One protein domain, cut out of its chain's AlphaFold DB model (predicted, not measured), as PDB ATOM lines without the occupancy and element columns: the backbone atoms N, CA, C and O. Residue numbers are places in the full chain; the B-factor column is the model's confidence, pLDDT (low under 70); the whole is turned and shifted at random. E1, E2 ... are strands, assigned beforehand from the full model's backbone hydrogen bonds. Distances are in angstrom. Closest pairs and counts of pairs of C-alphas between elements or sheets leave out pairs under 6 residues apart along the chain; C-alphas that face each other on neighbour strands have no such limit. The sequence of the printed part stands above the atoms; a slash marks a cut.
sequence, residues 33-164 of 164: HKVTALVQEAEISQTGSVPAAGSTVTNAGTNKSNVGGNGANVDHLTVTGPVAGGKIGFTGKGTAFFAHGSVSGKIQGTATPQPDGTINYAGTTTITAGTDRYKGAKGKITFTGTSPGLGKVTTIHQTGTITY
ATOM      1  N   HIS A  33      10.884 -21.580 -33.002       96.25
ATOM      2  CA  HIS A  33      11.137 -22.853 -32.344       96.25
ATOM      3  C   HIS A  33      12.504 -22.821 -31.659       96.25
ATOM      4  O   HIS A  33      13.518 -22.495 -32.281       96.25
ATOM      5  N   LYS A  34      12.541 -23.187 -30.373       97.81
ATOM      6  CA  LYS A  34      13.804 -23.420 -29.662       97.81
ATOM      7  C   LYS A  34      14.423 -24.717 -30.162       97.81
ATOM      8  O   LYS A  34      13.746 -25.744 -30.197       97.81
ATOM      9  N   VAL A  35      15.702 -24.669 -30.496       97.94
ATOM     10  CA  VAL A  35      16.465 -25.812 -30.990       97.94
ATOM     11  C   VAL A  35      17.378 -26.322 -29.889       97.94
ATOM     12  O   VAL A  35      18.116 -25.547 -29.281       97.94
ATOM     13  N   THR A  36      17.349 -27.632 -29.687       98.38
ATOM     14  CA  THR A  36      18.400 -28.408 -29.037       98.38
ATOM     15  C   THR A  36      18.744 -29.575 -29.950       98.38
ATOM     16  O   THR A  36      17.847 -30.246 -30.472       98.38
ATOM     17  N   ALA A  37      20.032 -29.798 -30.196       98.31
ATOM     18  CA  ALA A  37      20.471 -30.942 -30.981       98.31
ATOM     19  C   ALA A  37      21.797 -31.521 -30.489       98.31
ATOM     20  O   ALA A  37      22.629 -30.812 -29.916       98.31
ATOM     21  N   LEU A  38      21.965 -32.816 -30.736       98.69
ATOM     22  CA  LEU A  38      23.209 -33.554 -30.594       98.69
ATOM     23  C   LEU A  38      23.641 -34.019 -31.984       98.69
ATOM     24  O   LEU A  38      22.872 -34.693 -32.673       98.69
ATOM     25  N   VAL A  39      24.852 -33.655 -32.383       98.62
ATOM     26  CA  VAL A  39      25.457 -34.053 -33.653       98.62
ATOM     27  C   VAL A  39      26.701 -34.877 -33.362       98.62
ATOM     28  O   VAL A  39      27.487 -34.530 -32.480       98.62
ATOM     29  N   GLN A  40      26.866 -35.973 -34.095       98.69
ATOM     30  CA  GLN A  40      28.087 -36.770 -34.083       98.69
ATOM     31  C   GLN A  40      28.565 -36.933 -35.512       98.69
ATOM     32  O   GLN A  40      27.874 -37.561 -36.317       98.69
ATOM     33  N   GLU A  41      29.726 -36.373 -35.814       98.19
ATOM     34  CA  GLU A  41      30.258 -36.309 -37.172       98.19
ATOM     35  C   GLU A  41      31.731 -36.689 -37.229       98.19
ATOM     36  O   GLU A  41      32.463 -36.554 -36.249       98.19
ATOM     37  N   ALA A  42      32.161 -37.167 -38.390       97.31
ATOM     38  CA  ALA A  42      33.556 -37.445 -38.687       97.31
ATOM     39  C   ALA A  42      33.935 -36.825 -40.031       97.31
ATOM     40  O   ALA A  42      33.089 -36.640 -40.910       97.31
ATOM     41  N   GLU A  43      35.221 -36.533 -40.184       96.44
ATOM     42  CA  GLU A  43      35.792 -36.129 -41.460       96.44
ATOM     43  C   GLU A  43      35.669 -37.270 -42.476       96.44
ATOM     44  O   GLU A  43      36.059 -38.406 -42.206       96.44
ATOM     45  N   ILE A  44      35.137 -36.951 -43.655       97.19
ATOM     46  CA  ILE A  44      35.031 -37.882 -44.785       97.19
ATOM     47  C   ILE A  44      35.942 -37.498 -45.953       97.19
ATOM     48  O   ILE A  44      36.206 -38.325 -46.822       97.19
ATOM     49  N   SER A  45      36.413 -36.250 -46.006       96.69
ATOM     50  CA  SER A  45      37.430 -35.811 -46.964       96.69
ATOM     51  C   SER A  45      38.067 -34.499 -46.520       96.69
ATOM     52  O   SER A  45      37.429 -33.693 -45.841       96.69
ATOM     53  N   GLN A  46      39.293 -34.256 -46.977       96.69
ATOM     54  CA  GLN A  46      39.993 -32.994 -46.782       96.69
ATOM     55  C   GLN A  46      40.833 -32.621 -48.004       96.69
ATOM     56  O   GLN A  46      41.225 -33.479 -48.798       96.69
ATOM     57  N   THR A  47      41.150 -31.334 -48.126       96.69
ATOM     58  CA  THR A  47      42.125 -30.817 -49.095       96.69
ATOM     59  C   THR A  47      43.159 -29.947 -48.394       96.69
ATOM     60  O   THR A  47      42.806 -29.105 -47.564       96.69
ATOM     61  N   GLY A  48      44.423 -30.065 -48.799       94.12
ATOM     62  CA  GLY A  48      45.534 -29.391 -48.126       94.12
ATOM     63  C   GLY A  48      45.906 -30.074 -46.807       94.12
ATOM     64  O   GLY A  48      45.485 -31.196 -46.538       94.12
ATOM     65  N   SER A  49      46.710 -29.393 -45.992       92.69
ATOM     66  CA  SER A  49      47.244 -29.950 -44.744       92.69
ATOM     67  C   SER A  49      46.528 -29.347 -43.539       92.69
ATOM     68  O   SER A  49      46.968 -28.323 -43.028       92.69
ATOM     69  N   VAL A  50      45.418 -29.934 -43.087       89.62
ATOM     70  CA  VAL A  50      44.689 -29.458 -41.895       89.62
ATOM     71  C   VAL A  50      45.613 -29.510 -40.663       89.62
ATOM     72  O   VAL A  50      46.251 -30.540 -40.446       89.62
ATOM     73  N   PRO A  51      45.721 -28.439 -39.843       91.69
ATOM     74  CA  PRO A  51      44.892 -27.228 -39.814       91.69
ATOM     75  C   PRO A  51      45.542 -25.977 -40.448       91.69
ATOM     76  O   PRO A  51      45.378 -24.864 -39.945       91.69
ATOM     77  N   ALA A  52      46.303 -26.107 -41.533       94.12
ATOM     78  CA  ALA A  52      46.833 -24.951 -42.257       94.12
ATOM     79  C   ALA A  52      45.698 -24.083 -42.827       94.12
ATOM     80  O   ALA A  52      44.676 -24.594 -43.290       94.12
ATOM     81  N   ALA A  53      45.878 -22.760 -42.819       97.00
ATOM     82  CA  ALA A  53      44.909 -21.832 -43.398       97.00
ATOM     83  C   ALA A  53      44.655 -22.152 -44.882       97.00
ATOM     84  O   ALA A  53      45.582 -22.462 -45.628       97.00
ATOM     85  N   GLY A  54      43.391 -22.091 -45.302       97.12
ATOM     86  CA  GLY A  54      42.957 -22.448 -46.653       97.12
ATOM     87  C   GLY A  54      42.727 -23.947 -46.881       97.12
ATOM     88  O   GLY A  54      42.139 -24.302 -47.901       97.12
ATOM     89  N   SER A  55      43.118 -24.824 -45.947       97.12
ATOM     90  CA  SER A  55      42.692 -26.229 -45.991       97.12
ATOM     91  C   SER A  55      41.172 -26.341 -45.841       97.12
ATOM     92  O   SER A  55      40.528 -25.497 -45.203       97.12
ATOM     93  N   THR A  56      40.590 -27.372 -46.452       97.88
ATOM     94  CA  THR A  56      39.148 -27.634 -46.385       97.88
ATOM     95  C   THR A  56      38.872 -29.030 -45.868       97.88
ATOM     96  O   THR A  56      39.682 -29.933 -46.063       97.88
ATOM     97  N   VAL A  57      37.733 -29.183 -45.201       97.12
ATOM     98  CA  VAL A  57      37.270 -30.432 -44.600       97.12
ATOM     99  C   VAL A  57      35.798 -30.603 -44.935       97.12
ATOM    100  O   VAL A  57      35.027 -29.646 -44.845       97.12
ATOM    101  N   THR A  58      35.400 -31.816 -45.309       98.31
ATOM    102  CA  THR A  58      33.994 -32.216 -45.326       98.31
ATOM    103  C   THR A  58      33.751 -33.212 -44.208       98.31
ATOM    104  O   THR A  58      34.386 -34.267 -44.182       98.31
ATOM    105  N   ASN A  59      32.803 -32.895 -43.333       98.06
ATOM    106  CA  ASN A  59      32.319 -33.785 -42.288       98.06
ATOM    107  C   ASN A  59      30.958 -34.355 -42.679       98.06
ATOM    108  O   ASN A  59      30.169 -33.691 -43.357       98.06
ATOM    109  N   ALA A  60      30.670 -35.566 -42.218       98.44
ATOM    110  CA  ALA A  60      29.334 -36.137 -42.274       98.44
ATOM    111  C   ALA A  60      29.029 -36.926 -41.006       98.44
ATOM    112  O   ALA A  60      29.925 -37.461 -40.342       98.44
ATOM    113  N   GLY A  61      27.749 -37.002 -40.668       98.31
ATOM    114  CA  GLY A  61      27.361 -37.503 -39.367       98.31
ATOM    115  C   GLY A  61      25.869 -37.640 -39.148       98.31
ATOM    116  O   GLY A  61      25.039 -37.504 -40.051       98.31
ATOM    117  N   THR A  62      25.538 -37.934 -37.898       98.62
ATOM    118  CA  THR A  62      24.168 -38.064 -37.408       98.62
ATOM    119  C   THR A  62      23.745 -36.797 -36.682       98.62
ATOM    120  O   THR A  62      24.560 -36.106 -36.071       98.62
ATOM    121  N   ASN A  63      22.449 -36.499 -36.727       98.50
ATOM    122  CA  ASN A  63      21.850 -35.366 -36.038       98.50
ATOM    123  C   ASN A  63      20.594 -35.829 -35.298       98.50
ATOM    124  O   ASN A  63      19.702 -36.427 -35.895       98.50
ATOM    125  N   LYS A  64      20.506 -35.534 -34.004       98.50
ATOM    126  CA  LYS A  64      19.291 -35.712 -33.210       98.50
ATOM    127  C   LYS A  64      18.836 -34.360 -32.691       98.50
ATOM    128  O   LYS A  64      19.462 -33.807 -31.791       98.50
ATOM    129  N   SER A  65      17.732 -33.854 -33.227       97.69
ATOM    130  CA  SER A  65      17.186 -32.536 -32.917       97.69
ATOM    131  C   SER A  65      15.748 -32.612 -32.409       97.69
ATOM    132  O   SER A  65      14.949 -33.417 -32.881       97.69
ATOM    133  N   ASN A  66      15.373 -31.722 -31.493       97.56
ATOM    134  CA  ASN A  66      13.983 -31.588 -31.053       97.56
ATOM    135  C   ASN A  66      13.036 -31.002 -32.127       97.56
ATOM    136  O   ASN A  66      11.828 -31.203 -32.028       97.56
ATOM    137  N   VAL A  67      13.550 -30.295 -33.144       94.38
ATOM    138  CA  VAL A  67      12.737 -29.723 -34.241       94.38
ATOM    139  C   VAL A  67      12.675 -30.616 -35.484       94.38
ATOM    140  O   VAL A  67      11.726 -30.530 -36.265       94.38
ATOM    141  N   GLY A  68      13.690 -31.463 -35.676       92.50
ATOM    142  CA  GLY A  68      13.834 -32.337 -36.845       92.50
ATOM    143  C   GLY A  68      13.727 -33.832 -36.567       92.50
ATOM    144  O   GLY A  68      13.601 -34.612 -37.506       92.50
ATOM    145  N   GLY A  69      13.740 -34.241 -35.299       96.94
ATOM    146  CA  GLY A  69      13.892 -35.643 -34.929       96.94
ATOM    147  C   GLY A  69      15.299 -36.149 -35.249       96.94
ATOM    148  O   GLY A  69      16.281 -35.418 -35.109       96.94
ATOM    149  N   ASN A  70      15.393 -37.408 -35.667       98.25
ATOM    150  CA  ASN A  70      16.648 -37.999 -36.124       98.25
ATOM    151  C   ASN A  70      16.908 -37.632 -37.592       98.25
ATOM    152  O   ASN A  70      15.981 -37.560 -38.401       98.25
ATOM    153  N   GLY A  71      18.175 -37.448 -37.935       98.25
ATOM    154  CA  GLY A  71      18.617 -37.041 -39.257       98.25
ATOM    155  C   GLY A  71      20.115 -37.240 -39.459       98.25
ATOM    156  O   GLY A  71      20.795 -37.887 -38.656       98.25
ATOM    157  N   ALA A  72      20.624 -36.651 -40.533       98.62
ATOM    158  CA  ALA A  72      22.037 -36.656 -40.897       98.62
ATOM    159  C   ALA A  72      22.542 -35.226 -41.113       98.62
ATOM    160  O   ALA A  72      21.743 -34.319 -41.360       98.62
ATOM    161  N   ASN A  73      23.855 -35.016 -41.044       98.06
ATOM    162  CA  ASN A  73      24.475 -33.753 -41.434       98.06
ATOM    163  C   ASN A  73      25.595 -33.951 -42.457       98.06
ATOM    164  O   ASN A  73      26.196 -35.022 -42.549       98.06
ATOM    165  N   VAL A  74      25.851 -32.885 -43.212       98.69
ATOM    166  CA  VAL A  74      27.064 -32.706 -44.004       98.69
ATOM    167  C   VAL A  74      27.521 -31.266 -43.838       98.69
ATOM    168  O   VAL A  74      26.745 -30.343 -44.105       98.69
ATOM    169  N   ASP A  75      28.777 -31.090 -43.448       98.50
ATOM    170  CA  ASP A  75      29.393 -29.783 -43.251       98.50
ATOM    171  C   ASP A  75      30.629 -29.652 -44.142       98.50
ATOM    172  O   ASP A  75      31.468 -30.545 -44.196       98.50
ATOM    173  N   HIS A  76      30.756 -28.522 -44.833       98.56
ATOM    174  CA  HIS A  76      31.919 -28.159 -45.638       98.56
ATOM    175  C   HIS A  76      32.588 -26.945 -45.011       98.56
ATOM    176  O   HIS A  76      32.032 -25.838 -45.031       98.56
ATOM    177  N   LEU A  77      33.772 -27.156 -44.450       98.50
ATOM    178  CA  LEU A  77      34.504 -26.182 -43.656       98.50
ATOM    179  C   LEU A  77      35.814 -25.795 -44.342       98.50
ATOM    180  O   LEU A  77      36.453 -26.588 -45.027       98.50
ATOM    181  N   THR A  78      36.235 -24.558 -44.120       98.56
ATOM    182  CA  THR A  78      37.522 -24.004 -44.526       98.56
ATOM    183  C   THR A  78      38.205 -23.433 -43.299       98.56
ATOM    184  O   THR A  78      37.611 -22.641 -42.558       98.56
ATOM    185  N   VAL A  79      39.463 -23.808 -43.092       98.06
ATOM    186  CA  VAL A  79      40.284 -23.264 -42.014       98.06
ATOM    187  C   VAL A  79      40.706 -21.845 -42.377       98.06
ATOM    188  O   VAL A  79      41.318 -21.610 -43.418       98.06
ATOM    189  N   THR A  80      40.403 -20.883 -41.511       97.94
ATOM    190  CA  THR A  80      40.755 -19.470 -41.722       97.94
ATOM    191  C   THR A  80      42.115 -19.107 -41.129       97.94
ATOM    192  O   THR A  80      42.607 -18.011 -41.369       97.94
ATOM    193  N   GLY A  81      42.726 -20.019 -40.366       92.69
ATOM    194  CA  GLY A  81      44.040 -19.847 -39.749       92.69
ATOM    195  C   GLY A  81      43.985 -19.511 -38.255       92.69
ATOM    196  O   GLY A  81      42.917 -19.599 -37.638       92.69
ATOM    197  N   PRO A  82      45.136 -19.165 -37.653       93.19
ATOM    198  CA  PRO A  82      45.228 -18.847 -36.232       93.19
ATOM    199  C   PRO A  82      44.372 -17.637 -35.846       93.19
ATOM    200  O   PRO A  82      44.269 -16.662 -36.589       93.19
ATOM    201  N   VAL A  83      43.804 -17.677 -34.644       91.50
ATOM    202  CA  VAL A  83      43.168 -16.535 -33.976       91.50
ATOM    203  C   VAL A  83      43.731 -16.393 -32.555       91.50
ATOM    204  O   VAL A  83      44.517 -17.224 -32.095       91.50
ATOM    205  N   ALA A  84      43.357 -15.328 -31.841       87.44
ATOM    206  CA  ALA A  84      43.867 -15.057 -30.497       87.44
ATOM    207  C   ALA A  84      43.668 -16.243 -29.526       87.44
ATOM    208  O   ALA A  84      42.649 -16.939 -29.563       87.44
ATOM    209  N   GLY A  85      44.634 -16.443 -28.623       87.75
ATOM    210  CA  GLY A  85      44.557 -17.465 -27.572       87.75
ATOM    211  C   GLY A  85      44.809 -18.900 -28.045       87.75
ATOM    212  O   GLY A  85      44.237 -19.823 -27.476       87.75
ATOM    213  N   GLY A  86      45.614 -19.092 -29.097       89.75
ATOM    214  CA  GLY A  86      46.005 -20.426 -29.581       89.75
ATOM    215  C   GLY A  86      44.883 -21.203 -30.275       89.75
ATOM    216  O   GLY A  86      44.996 -22.412 -30.465       89.75
ATOM    217  N   LYS A  87      43.791 -20.529 -30.648       96.06
ATOM    218  CA  LYS A  87      42.672 -21.153 -31.355       96.06
ATOM    219  C   LYS A  87      42.878 -21.067 -32.863       96.06
ATOM    220  O   LYS A  87      43.578 -20.191 -33.368       96.06
ATOM    221  N   ILE A  88      42.205 -21.945 -33.586       97.31
ATOM    222  CA  ILE A  88      42.201 -22.000 -35.047       97.31
ATOM    223  C   ILE A  88      40.785 -21.676 -35.516       97.31
ATOM    224  O   ILE A  88      39.833 -22.340 -35.110       97.31
ATOM    225  N   GLY A  89      40.630 -20.646 -36.339       98.31
ATOM    226  CA  GLY A  89      39.338 -20.269 -36.903       98.31
ATOM    227  C   GLY A  89      38.935 -21.159 -38.078       98.31
ATOM    228  O   GLY A  89      39.782 -21.633 -38.839       98.31
ATOM    229  N   PHE A  90      37.630 -21.350 -38.251       98.38
ATOM    230  CA  PHE A  90      37.053 -21.971 -39.439       98.38
ATOM    231  C   PHE A  90      35.705 -21.344 -39.807       98.38
ATOM    232  O   PHE A  90      34.990 -20.779 -38.971       98.38
ATOM    233  N   THR A  91      35.348 -21.455 -41.082       98.75
ATOM    234  CA  THR A  91      34.070 -21.000 -41.643       98.75
ATOM    235  C   THR A  91      33.558 -22.017 -42.648       98.75
ATOM    236  O   THR A  91      34.341 -22.802 -43.173       98.75
ATOM    237  N   GLY A  92      32.266 -22.027 -42.941       98.44
ATOM    238  CA  GLY A  92      31.739 -22.997 -43.887       98.44
ATOM    239  C   GLY A  92      30.237 -22.966 -44.073       98.44
ATOM    240  O   GLY A  92      29.552 -21.994 -43.729       98.44
ATOM    241  N   LYS A  93      29.721 -24.055 -44.631       98.62
ATOM    242  CA  LYS A  93      28.288 -24.317 -44.760       98.62
ATOM    243  C   LYS A  93      27.977 -25.689 -44.195       98.62
ATOM    244  O   LYS A  93      28.737 -26.615 -44.429       98.62
ATOM    245  N   GLY A  94      26.847 -25.793 -43.516       98.50
ATOM    246  CA  GLY A  94      26.309 -27.065 -43.055       98.50
ATOM    247  C   GLY A  94      24.890 -27.269 -43.537       98.50
ATOM    248  O   GLY A  94      24.128 -26.298 -43.648       98.50
ATOM    249  N   THR A  95      24.536 -28.523 -43.793       98.75
ATOM    250  CA  THR A  95      23.173 -28.941 -44.109       98.75
ATOM    251  C   THR A  95      22.781 -30.112 -43.222       98.75
ATOM    252  O   THR A  95      23.425 -31.157 -43.229       98.75
ATOM    253  N   ALA A  96      21.690 -29.939 -42.476       98.56
ATOM    254  CA  ALA A  96      21.034 -31.007 -41.739       98.56
ATOM    255  C   ALA A  96      19.842 -31.531 -42.549       98.56
ATOM    256  O   ALA A  96      19.002 -30.747 -43.001       98.56
ATOM    257  N   PHE A  97      19.769 -32.847 -42.714       98.69
ATOM    258  CA  PHE A  97      18.718 -33.554 -43.436       98.69
ATOM    259  C   PHE A  97      17.835 -34.313 -42.449       98.69
ATOM    260  O   PHE A  97      18.330 -35.118 -41.660       98.69
ATOM    261  N   PHE A  98      16.529 -34.076 -42.520       98.38
ATOM    262  CA  PHE A  98      15.506 -34.711 -41.694       98.38
ATOM    263  C   PHE A  98      14.423 -35.340 -42.582       98.38
ATOM    264  O   PHE A  98      14.384 -35.119 -43.793       98.38
ATOM    265  N   ALA A  99      13.503 -36.093 -41.976       96.88
ATOM    266  CA  ALA A  99      12.437 -36.789 -42.704       96.88
ATOM    267  C   ALA A  99      11.533 -35.860 -43.545       96.88
ATOM    268  O   ALA A  99      11.033 -36.276 -44.585       96.88
ATOM    269  N   HIS A 100      11.338 -34.607 -43.116       94.44
ATOM    270  CA  HIS A 100      10.441 -33.630 -43.758       94.44
ATOM    271  C   HIS A 100      11.183 -32.383 -44.250       94.44
ATOM    272  O   HIS A 100      10.733 -31.249 -44.073       94.44
ATOM    273  N   GLY A 101      12.375 -32.592 -44.808       97.69
ATOM    274  CA  GLY A 101      13.173 -31.542 -45.426       97.69
ATOM    275  C   GLY A 101      14.531 -31.344 -44.776       97.69
ATOM    276  O   GLY A 101      15.009 -32.141 -43.976       97.69
ATOM    277  N   SER A 102      15.173 -30.252 -45.162       98.56
ATOM    278  CA  SER A 102      16.531 -29.920 -44.755       98.56
ATOM    279  C   SER A 102      16.622 -28.482 -44.276       98.56
ATOM    280  O   SER A 102      15.825 -27.628 -44.673       98.56
ATOM    281  N   VAL A 103      17.625 -28.215 -43.449       98.44
ATOM    282  CA  VAL A 103      17.992 -26.874 -42.998       98.44
ATOM    283  C   VAL A 103      19.459 -26.655 -43.328       98.44
ATOM    284  O   VAL A 103      20.297 -27.489 -43.002       98.44
ATOM    285  N   SER A 104      19.774 -25.535 -43.974       98.56
ATOM    286  CA  SER A 104      21.148 -25.160 -44.317       98.56
ATOM    287  C   SER A 104      21.543 -23.838 -43.672       98.56
ATOM    288  O   SER A 104      20.722 -22.923 -43.530       98.56
ATOM    289  N   GLY A 105      22.816 -23.711 -43.311       98.44
ATOM    290  CA  GLY A 105      23.333 -22.514 -42.663       98.44
ATOM    291  C   GLY A 105      24.806 -22.248 -42.933       98.44
ATOM    292  O   GLY A 105      25.539 -23.107 -43.416       98.44
ATOM    293  N   LYS A 106      25.230 -21.023 -42.626       98.81
ATOM    294  CA  LYS A 106      26.640 -20.621 -42.612       98.81
ATOM    295  C   LYS A 106      27.223 -20.884 -41.233       98.81
ATOM    296  O   LYS A 106      26.653 -20.409 -40.252       98.81
ATOM    297  N   ILE A 107      28.340 -21.590 -41.183       98.75
ATOM    298  CA  ILE A 107      29.060 -21.947 -39.962       98.75
ATOM    299  C   ILE A 107      30.230 -20.981 -39.785       98.75
ATOM    300  O   ILE A 107      30.933 -20.675 -40.745       98.75
ATOM    301  N   GLN A 108      30.451 -20.528 -38.558       98.62
ATOM    302  CA  GLN A 108      31.675 -19.853 -38.141       98.62
ATOM    303  C   GLN A 108      32.045 -20.343 -36.747       98.62
ATOM    304  O   GLN A 108      31.199 -20.332 -35.849       98.62
ATOM    305  N   GLY A 109      33.294 -20.742 -36.544       98.25
ATOM    306  CA  GLY A 109      33.728 -21.260 -35.258       98.25
ATOM    307  C   GLY A 109      35.234 -21.253 -35.069       98.25
ATOM    308  O   GLY A 109      35.998 -20.753 -35.897       98.25
ATOM    309  N   THR A 110      35.640 -21.800 -33.933       98.25
ATOM    310  CA  THR A 110      37.036 -21.992 -33.557       98.25
ATOM    311  C   THR A 110      37.252 -23.396 -33.022       98.25
ATOM    312  O   THR A 110      36.420 -23.888 -32.258       98.25
ATOM    313  N   ALA A 111      38.380 -23.998 -33.381       97.31
ATOM    314  CA  ALA A 111      38.919 -25.209 -32.784       97.31
ATOM    315  C   ALA A 111      40.057 -24.832 -31.824       97.31
ATOM    316  O   ALA A 111      40.885 -23.977 -32.136       97.31
ATOM    317  N   THR A 112      40.093 -25.451 -30.649       97.38
ATOM    318  CA  THR A 112      41.095 -25.207 -29.606       97.38
ATOM    319  C   THR A 112      41.733 -26.541 -29.228       97.38
ATOM    320  O   THR A 112      41.124 -27.292 -28.456       97.38
ATOM    321  N   PRO A 113      42.923 -26.855 -29.768       95.50
ATOM    322  CA  PRO A 113      43.694 -28.016 -29.337       95.50
ATOM    323  C   PRO A 113      43.981 -27.942 -27.835       95.50
ATOM    324  O   PRO A 113      44.291 -26.868 -27.314       95.50
ATOM    325  N   GLN A 114      43.847 -29.065 -27.142       96.69
ATOM    326  CA  GLN A 114      44.137 -29.198 -25.718       96.69
ATOM    327  C   GLN A 114      45.452 -29.965 -25.504       96.69
ATOM    328  O   GLN A 114      45.853 -30.746 -26.370       96.69
ATOM    329  N   PRO A 115      46.126 -29.789 -24.350       95.38
ATOM    330  CA  PRO A 115      47.363 -30.511 -24.040       95.38
ATOM    331  C   PRO A 115      47.229 -32.042 -24.027       95.38
ATOM    332  O   PRO A 115      48.213 -32.738 -24.251       95.38
ATOM    333  N   ASP A 116      46.027 -32.568 -23.778       95.00
ATOM    334  CA  ASP A 116      45.724 -34.006 -23.763       95.00
ATOM    335  C   ASP A 116      45.455 -34.599 -25.163       95.00
ATOM    336  O   ASP A 116      45.125 -35.777 -25.287       95.00
ATOM    337  N   GLY A 117      45.592 -33.792 -26.222       94.00
ATOM    338  CA  GLY A 117      45.335 -34.190 -27.608       94.00
ATOM    339  C   GLY A 117      43.875 -34.056 -28.046       94.00
ATOM    340  O   GLY A 117      43.594 -34.186 -29.243       94.00
ATOM    341  N   THR A 118      42.952 -33.741 -27.131       97.50
ATOM    342  CA  THR A 118      41.564 -33.439 -27.491       97.50
ATOM    343  C   THR A 118      41.451 -32.084 -28.191       97.50
ATOM    344  O   THR A 118      42.342 -31.232 -28.135       97.50
ATOM    345  N   ILE A 119      40.339 -31.869 -28.894       97.62
ATOM    346  CA  ILE A 119      40.053 -30.610 -29.581       97.62
ATOM    347  C   ILE A 119      38.673 -30.131 -29.163       97.62
ATOM    348  O   ILE A 119      37.684 -30.836 -29.357       97.62
ATOM    349  N   ASN A 120      38.610 -28.912 -28.635       98.06
ATOM    350  CA  ASN A 120      37.358 -28.254 -28.283       98.06
ATOM    351  C   ASN A 120      36.907 -27.309 -29.394       98.06
ATOM    352  O   ASN A 120      37.684 -26.488 -29.884       98.06
ATOM    353  N   TYR A 121      35.632 -27.380 -29.748       98.19
ATOM    354  CA  TYR A 121      34.999 -26.580 -30.785       98.19
ATOM    355  C   TYR A 121      33.957 -25.659 -30.165       98.19
ATOM    356  O   TYR A 121      33.224 -26.045 -29.254       98.19
ATOM    357  N   ALA A 122      33.860 -24.442 -30.684       98.50
ATOM    358  CA  ALA A 122      32.788 -23.518 -30.350       98.50
ATOM    359  C   ALA A 122      32.485 -22.619 -31.543       98.50
ATOM    360  O   ALA A 122      33.397 -22.236 -32.280       98.50
ATOM    361  N   GLY A 123      31.223 -22.250 -31.727       98.50
ATOM    362  CA  GLY A 123      30.859 -21.376 -32.830       98.50
ATOM    363  C   GLY A 123      29.371 -21.130 -32.962       98.50
ATOM    364  O   GLY A 123      28.579 -21.341 -32.040       98.50
ATOM    365  N   THR A 124      28.999 -20.636 -34.137       98.69
ATOM    366  CA  THR A 124      27.615 -20.363 -34.495       98.69
ATOM    367  C   THR A 124      27.301 -20.815 -35.910       98.69
ATOM    368  O   THR A 124      28.153 -20.769 -36.797       98.69
ATOM    369  N   THR A 125      26.042 -21.177 -36.116       98.62
ATOM    370  CA  THR A 125      25.451 -21.454 -37.417       98.62
ATOM    371  C   THR A 125      24.311 -20.473 -37.648       98.62
ATOM    372  O   THR A 125      23.347 -20.429 -36.883       98.62
ATOM    373  N   THR A 126      24.401 -19.672 -38.705       98.69
ATOM    374  CA  THR A 126      23.307 -18.800 -39.145       98.69
ATOM    375  C   THR A 126      22.491 -19.534 -40.196       98.69
ATOM    376  O   THR A 126      23.007 -19.828 -41.274       98.69
ATOM    377  N   ILE A 127      21.225 -19.822 -39.896       98.44
ATOM    378  CA  ILE A 127      20.326 -20.545 -40.799       98.44
ATOM    379  C   ILE A 127      19.939 -19.632 -41.960       98.44
ATOM    380  O   ILE A 127      19.415 -18.531 -41.762       98.44
ATOM    381  N   THR A 128      20.213 -20.081 -43.181       97.81
ATOM    382  CA  THR A 128      20.020 -19.284 -44.396       97.81
ATOM    383  C   THR A 128      18.925 -19.828 -45.296       97.81
ATOM    384  O   THR A 128      18.324 -19.031 -46.025       97.81
ATOM    385  N   ALA A 129      18.646 -21.130 -45.242       97.25
ATOM    386  CA  ALA A 129      17.652 -21.779 -46.080       97.25
ATOM    387  C   ALA A 129      17.068 -23.028 -45.411       97.25
ATOM    388  O   ALA A 129      17.688 -23.637 -44.539       97.25
ATOM    389  N   GLY A 130      15.904 -23.443 -45.899       97.94
ATOM    390  CA  GLY A 130      15.360 -24.764 -45.632       97.94
ATOM    391  C   GLY A 130      14.391 -25.205 -46.724       97.94
ATOM    392  O   GLY A 130      13.977 -24.399 -47.567       97.94
ATOM    393  N   THR A 131      14.076 -26.495 -46.725       98.06
ATOM    394  CA  THR A 131      13.199 -27.152 -47.704       98.06
ATOM    395  C   THR A 131      11.990 -27.778 -47.020       98.06
ATOM    396  O   THR A 131      12.005 -27.980 -45.809       98.06
ATOM    397  N   ASP A 132      10.951 -28.081 -47.805       96.56
ATOM    398  CA  ASP A 132       9.714 -28.718 -47.332       96.56
ATOM    399  C   ASP A 132       9.154 -28.042 -46.062       96.56
ATOM    400  O   ASP A 132       8.880 -26.837 -46.103       96.56
ATOM    401  N   ARG A 133       9.060 -28.749 -44.924       95.50
ATOM    402  CA  ARG A 133       8.557 -28.194 -43.657       95.50
ATOM    403  C   ARG A 133       9.353 -26.978 -43.182       95.50
ATOM    404  O   ARG A 133       8.801 -26.123 -42.502       95.50
ATOM    405  N   TYR A 134      10.629 -26.890 -43.545       96.38
ATOM    406  CA  TYR A 134      11.552 -25.827 -43.141       96.38
ATOM    407  C   TYR A 134      11.686 -24.723 -44.196       96.38
ATOM    408  O   TYR A 134      12.644 -23.943 -44.178       96.38
ATOM    409  N   LYS A 135      10.775 -24.653 -45.172       96.06
ATOM    410  CA  LYS A 135      10.846 -23.652 -46.238       96.06
ATOM    411  C   LYS A 135      10.849 -22.235 -45.665       96.06
ATOM    412  O   LYS A 135       9.934 -21.822 -44.971       96.06
ATOM    413  N   GLY A 136      11.875 -21.466 -46.028       95.38
ATOM    414  CA  GLY A 136      12.045 -20.098 -45.535       95.38
ATOM    415  C   GLY A 136      12.682 -20.002 -44.149       95.38
ATOM    416  O   GLY A 136      12.743 -18.896 -43.615       95.38
ATOM    417  N   ALA A 137      13.195 -21.111 -43.604       97.00
ATOM    418  CA  ALA A 137      13.825 -21.130 -42.295       97.00
ATOM    419  C   ALA A 137      14.925 -20.070 -42.135       97.00
ATOM    420  O   ALA A 137      15.803 -19.915 -42.993       97.00
ATOM    421  N   LYS A 138      14.884 -19.367 -41.000       97.81
ATOM    422  CA  LYS A 138      15.896 -18.400 -40.544       97.81
ATOM    423  C   LYS A 138      16.167 -18.600 -39.066       97.81
ATOM    424  O   LYS A 138      15.320 -19.106 -38.345       97.81
ATOM    425  N   GLY A 139      17.334 -18.186 -38.597       97.44
ATOM    426  CA  GLY A 139      17.676 -18.343 -37.192       97.44
ATOM    427  C   GLY A 139      19.167 -18.348 -36.941       97.44
ATOM    428  O   GLY A 139      19.978 -18.210 -37.862       97.44
ATOM    429  N   LYS A 140      19.516 -18.530 -35.674       98.31
ATOM    430  CA  LYS A 140      20.898 -18.630 -35.224       98.31
ATOM    431  C   LYS A 140      20.999 -19.720 -34.173       98.31
ATOM    432  O   LYS A 140      20.226 -19.746 -33.216       98.31
ATOM    433  N   ILE A 141      21.975 -20.588 -34.378       98.31
ATOM    434  CA  ILE A 141      22.337 -21.687 -33.496       98.31
ATOM    435  C   ILE A 141      23.749 -21.417 -32.987       98.31
ATOM    436  O   ILE A 141      24.619 -21.015 -33.756       98.31
ATOM    437  N   THR A 142      23.982 -21.598 -31.698       98.69
ATOM    438  CA  THR A 142      25.309 -21.703 -31.091       98.69
ATOM    439  C   THR A 142      25.650 -23.171 -30.917       98.69
ATOM    440  O   THR A 142      24.760 -23.980 -30.647       98.69
ATOM    441  N   PHE A 143      26.925 -23.518 -31.045       98.62
ATOM    442  CA  PHE A 143      27.375 -24.877 -30.800       98.62
ATOM    443  C   PHE A 143      28.657 -24.919 -29.982       98.62
ATOM    444  O   PHE A 143      29.492 -24.013 -30.057       98.62
ATOM    445  N   THR A 144      28.806 -26.006 -29.237       98.69
ATOM    446  CA  THR A 144      30.050 -26.431 -28.597       98.69
ATOM    447  C   THR A 144      30.266 -27.904 -28.894       98.69
ATOM    448  O   THR A 144      29.305 -28.644 -29.079       98.69
ATOM    449  N   GLY A 145      31.511 -28.353 -28.955       98.00
ATOM    450  CA  GLY A 145      31.789 -29.764 -29.173       98.00
ATOM    451  C   GLY A 145      33.197 -30.157 -28.787       98.00
ATOM    452  O   GLY A 145      34.042 -29.297 -28.546       98.00
ATOM    453  N   THR A 146      33.442 -31.459 -28.763       98.31
ATOM    454  CA  THR A 146      34.750 -32.027 -28.442       98.31
ATOM    455  C   THR A 146      35.033 -33.212 -29.354       98.31
ATOM    456  O   THR A 146      34.142 -34.015 -29.643       98.31
ATOM    457  N   SER A 147      36.283 -33.319 -29.796       97.50
ATOM    458  CA  SER A 147      36.825 -34.503 -30.459       97.50
ATOM    459  C   SER A 147      37.997 -35.069 -29.651       97.50
ATOM    460  O   SER A 147      38.803 -34.285 -29.146       97.50
ATOM    461  N   PRO A 148      38.164 -36.404 -29.578       95.62
ATOM    462  CA  PRO A 148      39.374 -37.029 -29.038       95.62
ATOM    463  C   PRO A 148      40.658 -36.722 -29.830       95.62
ATOM    464  O   PRO A 148      41.740 -37.074 -29.380       95.62
ATOM    465  N   GLY A 149      40.548 -36.133 -31.026       89.94
ATOM    466  CA  GLY A 149      41.682 -35.743 -31.866       89.94
ATOM    467  C   GLY A 149      41.279 -35.482 -33.321       89.94
ATOM    468  O   GLY A 149      40.112 -35.621 -33.697       89.94
ATOM    469  N   LEU A 150      42.239 -35.113 -34.171       83.75
ATOM    470  CA  LEU A 150      41.982 -34.933 -35.607       83.75
ATOM    471  C   LEU A 150      41.498 -36.243 -36.252       83.75
ATOM    472  O   LEU A 150      41.974 -37.328 -35.912       83.75
ATOM    473  N   GLY A 151      40.524 -36.144 -37.161       80.44
ATOM    474  CA  GLY A 151      39.938 -37.298 -37.856       80.44
ATOM    475  C   GLY A 151      39.152 -38.270 -36.963       80.44
ATOM    476  O   GLY A 151      38.804 -39.365 -37.405       80.44
ATOM    477  N   LYS A 152      38.886 -37.921 -35.697       92.94
ATOM    478  CA  LYS A 152      38.012 -38.691 -34.798       92.94
ATOM    479  C   LYS A 152      36.595 -38.122 -34.807       92.94
ATOM    480  O   LYS A 152      36.366 -36.993 -35.234       92.94
ATOM    481  N   VAL A 153      35.645 -38.923 -34.323       97.69
ATOM    482  CA  VAL A 153      34.249 -38.492 -34.201       97.69
ATOM    483  C   VAL A 153      34.175 -37.303 -33.247       97.69
ATOM    484  O   VAL A 153      34.557 -37.405 -32.079       97.69
ATOM    485  N   THR A 154      33.649 -36.192 -33.746       98.31
ATOM    486  CA  THR A 154      33.369 -34.989 -32.970       98.31
ATOM    487  C   THR A 154      31.940 -35.064 -32.451       98.31
ATOM    488  O   THR A 154      31.010 -35.316 -33.216       98.31
ATOM    489  N   THR A 155      31.754 -34.836 -31.151       98.62
ATOM    490  CA  THR A 155      30.423 -34.720 -30.537       98.62
ATOM    491  C   THR A 155      30.103 -33.249 -30.310       98.62
ATOM    492  O   THR A 155      30.858 -32.556 -29.630       98.62
ATOM    493  N   ILE A 156      28.999 -32.770 -30.882       98.69
ATOM    494  CA  ILE A 156      28.613 -31.356 -30.908       98.69
ATOM    495  C   ILE A 156      27.218 -31.189 -30.303       98.69
ATOM    496  O   ILE A 156      26.250 -31.824 -30.723       98.69
ATOM    497  N   HIS A 157      27.102 -30.275 -29.349       98.69
ATOM    498  CA  HIS A 157      25.850 -29.809 -28.777       98.69
ATOM    499  C   HIS A 157      25.452 -28.485 -29.418       98.69
ATOM    500  O   HIS A 157      26.251 -27.553 -29.496       98.69
ATOM    501  N   GLN A 158      24.201 -28.393 -29.853       98.50
ATOM    502  CA  GLN A 158      23.659 -27.215 -30.514       98.50
ATOM    503  C   GLN A 158      22.464 -26.665 -29.744       98.50
ATOM    504  O   GLN A 158      21.590 -27.423 -29.314       98.50
ATOM    505  N   THR A 159      22.395 -25.342 -29.616       98.56
ATOM    506  CA  THR A 159      21.266 -24.628 -29.012       98.56
ATOM    507  C   THR A 159      20.957 -23.348 -29.776       98.56
ATOM    508  O   THR A 159      21.849 -22.717 -30.335       98.56
ATOM    509  N   GLY A 160      19.693 -22.931 -29.822       97.88
ATOM    510  CA  GLY A 160      19.336 -21.639 -30.405       97.88
ATOM    511  C   GLY A 160      17.876 -21.542 -30.806       97.88
ATOM    512  O   GLY A 160      17.019 -22.196 -30.211       97.88
ATOM    513  N   THR A 161      17.605 -20.734 -31.827       97.81
ATOM    514  CA  THR A 161      16.247 -20.509 -32.332       97.81
ATOM    515  C   THR A 161      16.226 -20.570 -33.849       97.81
ATOM    516  O   THR A 161      17.104 -20.015 -34.516       97.81
ATOM    517  N   ILE A 162      15.186 -21.203 -34.379       97.00
ATOM    518  CA  ILE A 162      14.849 -21.239 -35.799       97.00
ATOM    519  C   ILE A 162      13.395 -20.794 -35.981       97.00
ATOM    520  O   ILE A 162      12.557 -21.080 -35.132       97.00
ATOM    521  N   THR A 163      13.089 -20.109 -37.072       96.31
ATOM    522  CA  THR A 163      11.741 -19.656 -37.418       96.31
ATOM    523  C   THR A 163      11.389 -20.181 -38.803       96.31
ATOM    524  O   THR A 163      12.178 -19.960 -39.724       96.31
ATOM    525  N   TYR A 164      10.258 -20.875 -38.950       91.81
ATOM    526  CA  TYR A 164       9.700 -21.346 -40.228       91.81
ATOM    527  C   TYR A 164       8.179 -21.498 -40.144       91.81
ATOM    528  O   TYR A 164       7.641 -21.532 -39.014       91.81
TER     529      TYR A 164
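What this domain is: This is residues 33 to 164 of the 164 residues of an uncharacterized protein of Actinobacteria bacterium (UniProt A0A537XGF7). You are looking at a closed barrel of eight antiparallel strands, E1 to E8, wound slantwise round an elongated body, with E8 coming back beside E1 to shut the ring. The links E1 to E2, E3 to E4, E5 to E6 and E7 to E8 lie at one end of the barrel; the other three links, and both ends of the printed part, lie at the other. The 132 printed residues hold eight named strands and no named helix, in the class all strand, and E1 to E8 form a meander, each strand the antiparallel neighbour of the one before. The whole is compact, with a radius of gyration of the C-alphas of 14.3 A, and spans 41 by 26 by 24 A.

Where its parts are: Find C-alpha 33 at (11.137, -22.853, -32.344); from there E1, residues 33 to 47, runs 36.1 A to C-alpha 47 at (42.125, -30.817, -49.095). Next come E2, residues 56 to 65, and E3, residues 69 to 83, which is 35.0 A long. E4 is residues 87 to 98, 32.1 A, and E5 is residues 101 to 113, 34.7 A. E6 takes residues 119 to 130, 30.0 A, and E7 residues 138 to 147. E8, residues 154 to 163, ends at C-alpha 163, (11.741, -19.656, -37.418).

How they stand to each other: Start at E1, which bends by 71 degrees at residue 44. E2 lies on one side of it, beside residues 36 to 47, with N 40 and O 62 3.0 A apart. Go on round the ring by hairpins: between E2 and E3 look at N 59 and O 75, 2.8 A; between E3 and E4, N 76 and O 93, 2.8 A; between E4 and E5, N 92 and O 107, 2.9 A. E3 bends by 77 degrees at residue 80. Then check N 108 and O 124, 2.9 A, for E5 and E6; N 123 and O 143, 3.0 A, for E6 and E7; and N 142 and O 159, 2.8 A, for E7 and E8. The ring closes where E8 lies on the other side of E1, beside residues 33 to 41: N 37 and O 158 are 3.0 A apart, and the directions stand at 135 degrees. Across the barrel, E1 and E5 are apart, for instance, as are E3 and E7.

The domain as a whole: The two C-alphas farthest apart are those of Pro 115 and Asp 132, 44.3 A, while the first and last printed C-alphas, of His 33 and Tyr 164, are 8.2 A apart. The printed part has no cut, and no link is long. The mean pLDDT of the printed part is 96.8, and no printed residue is under 70 in this model.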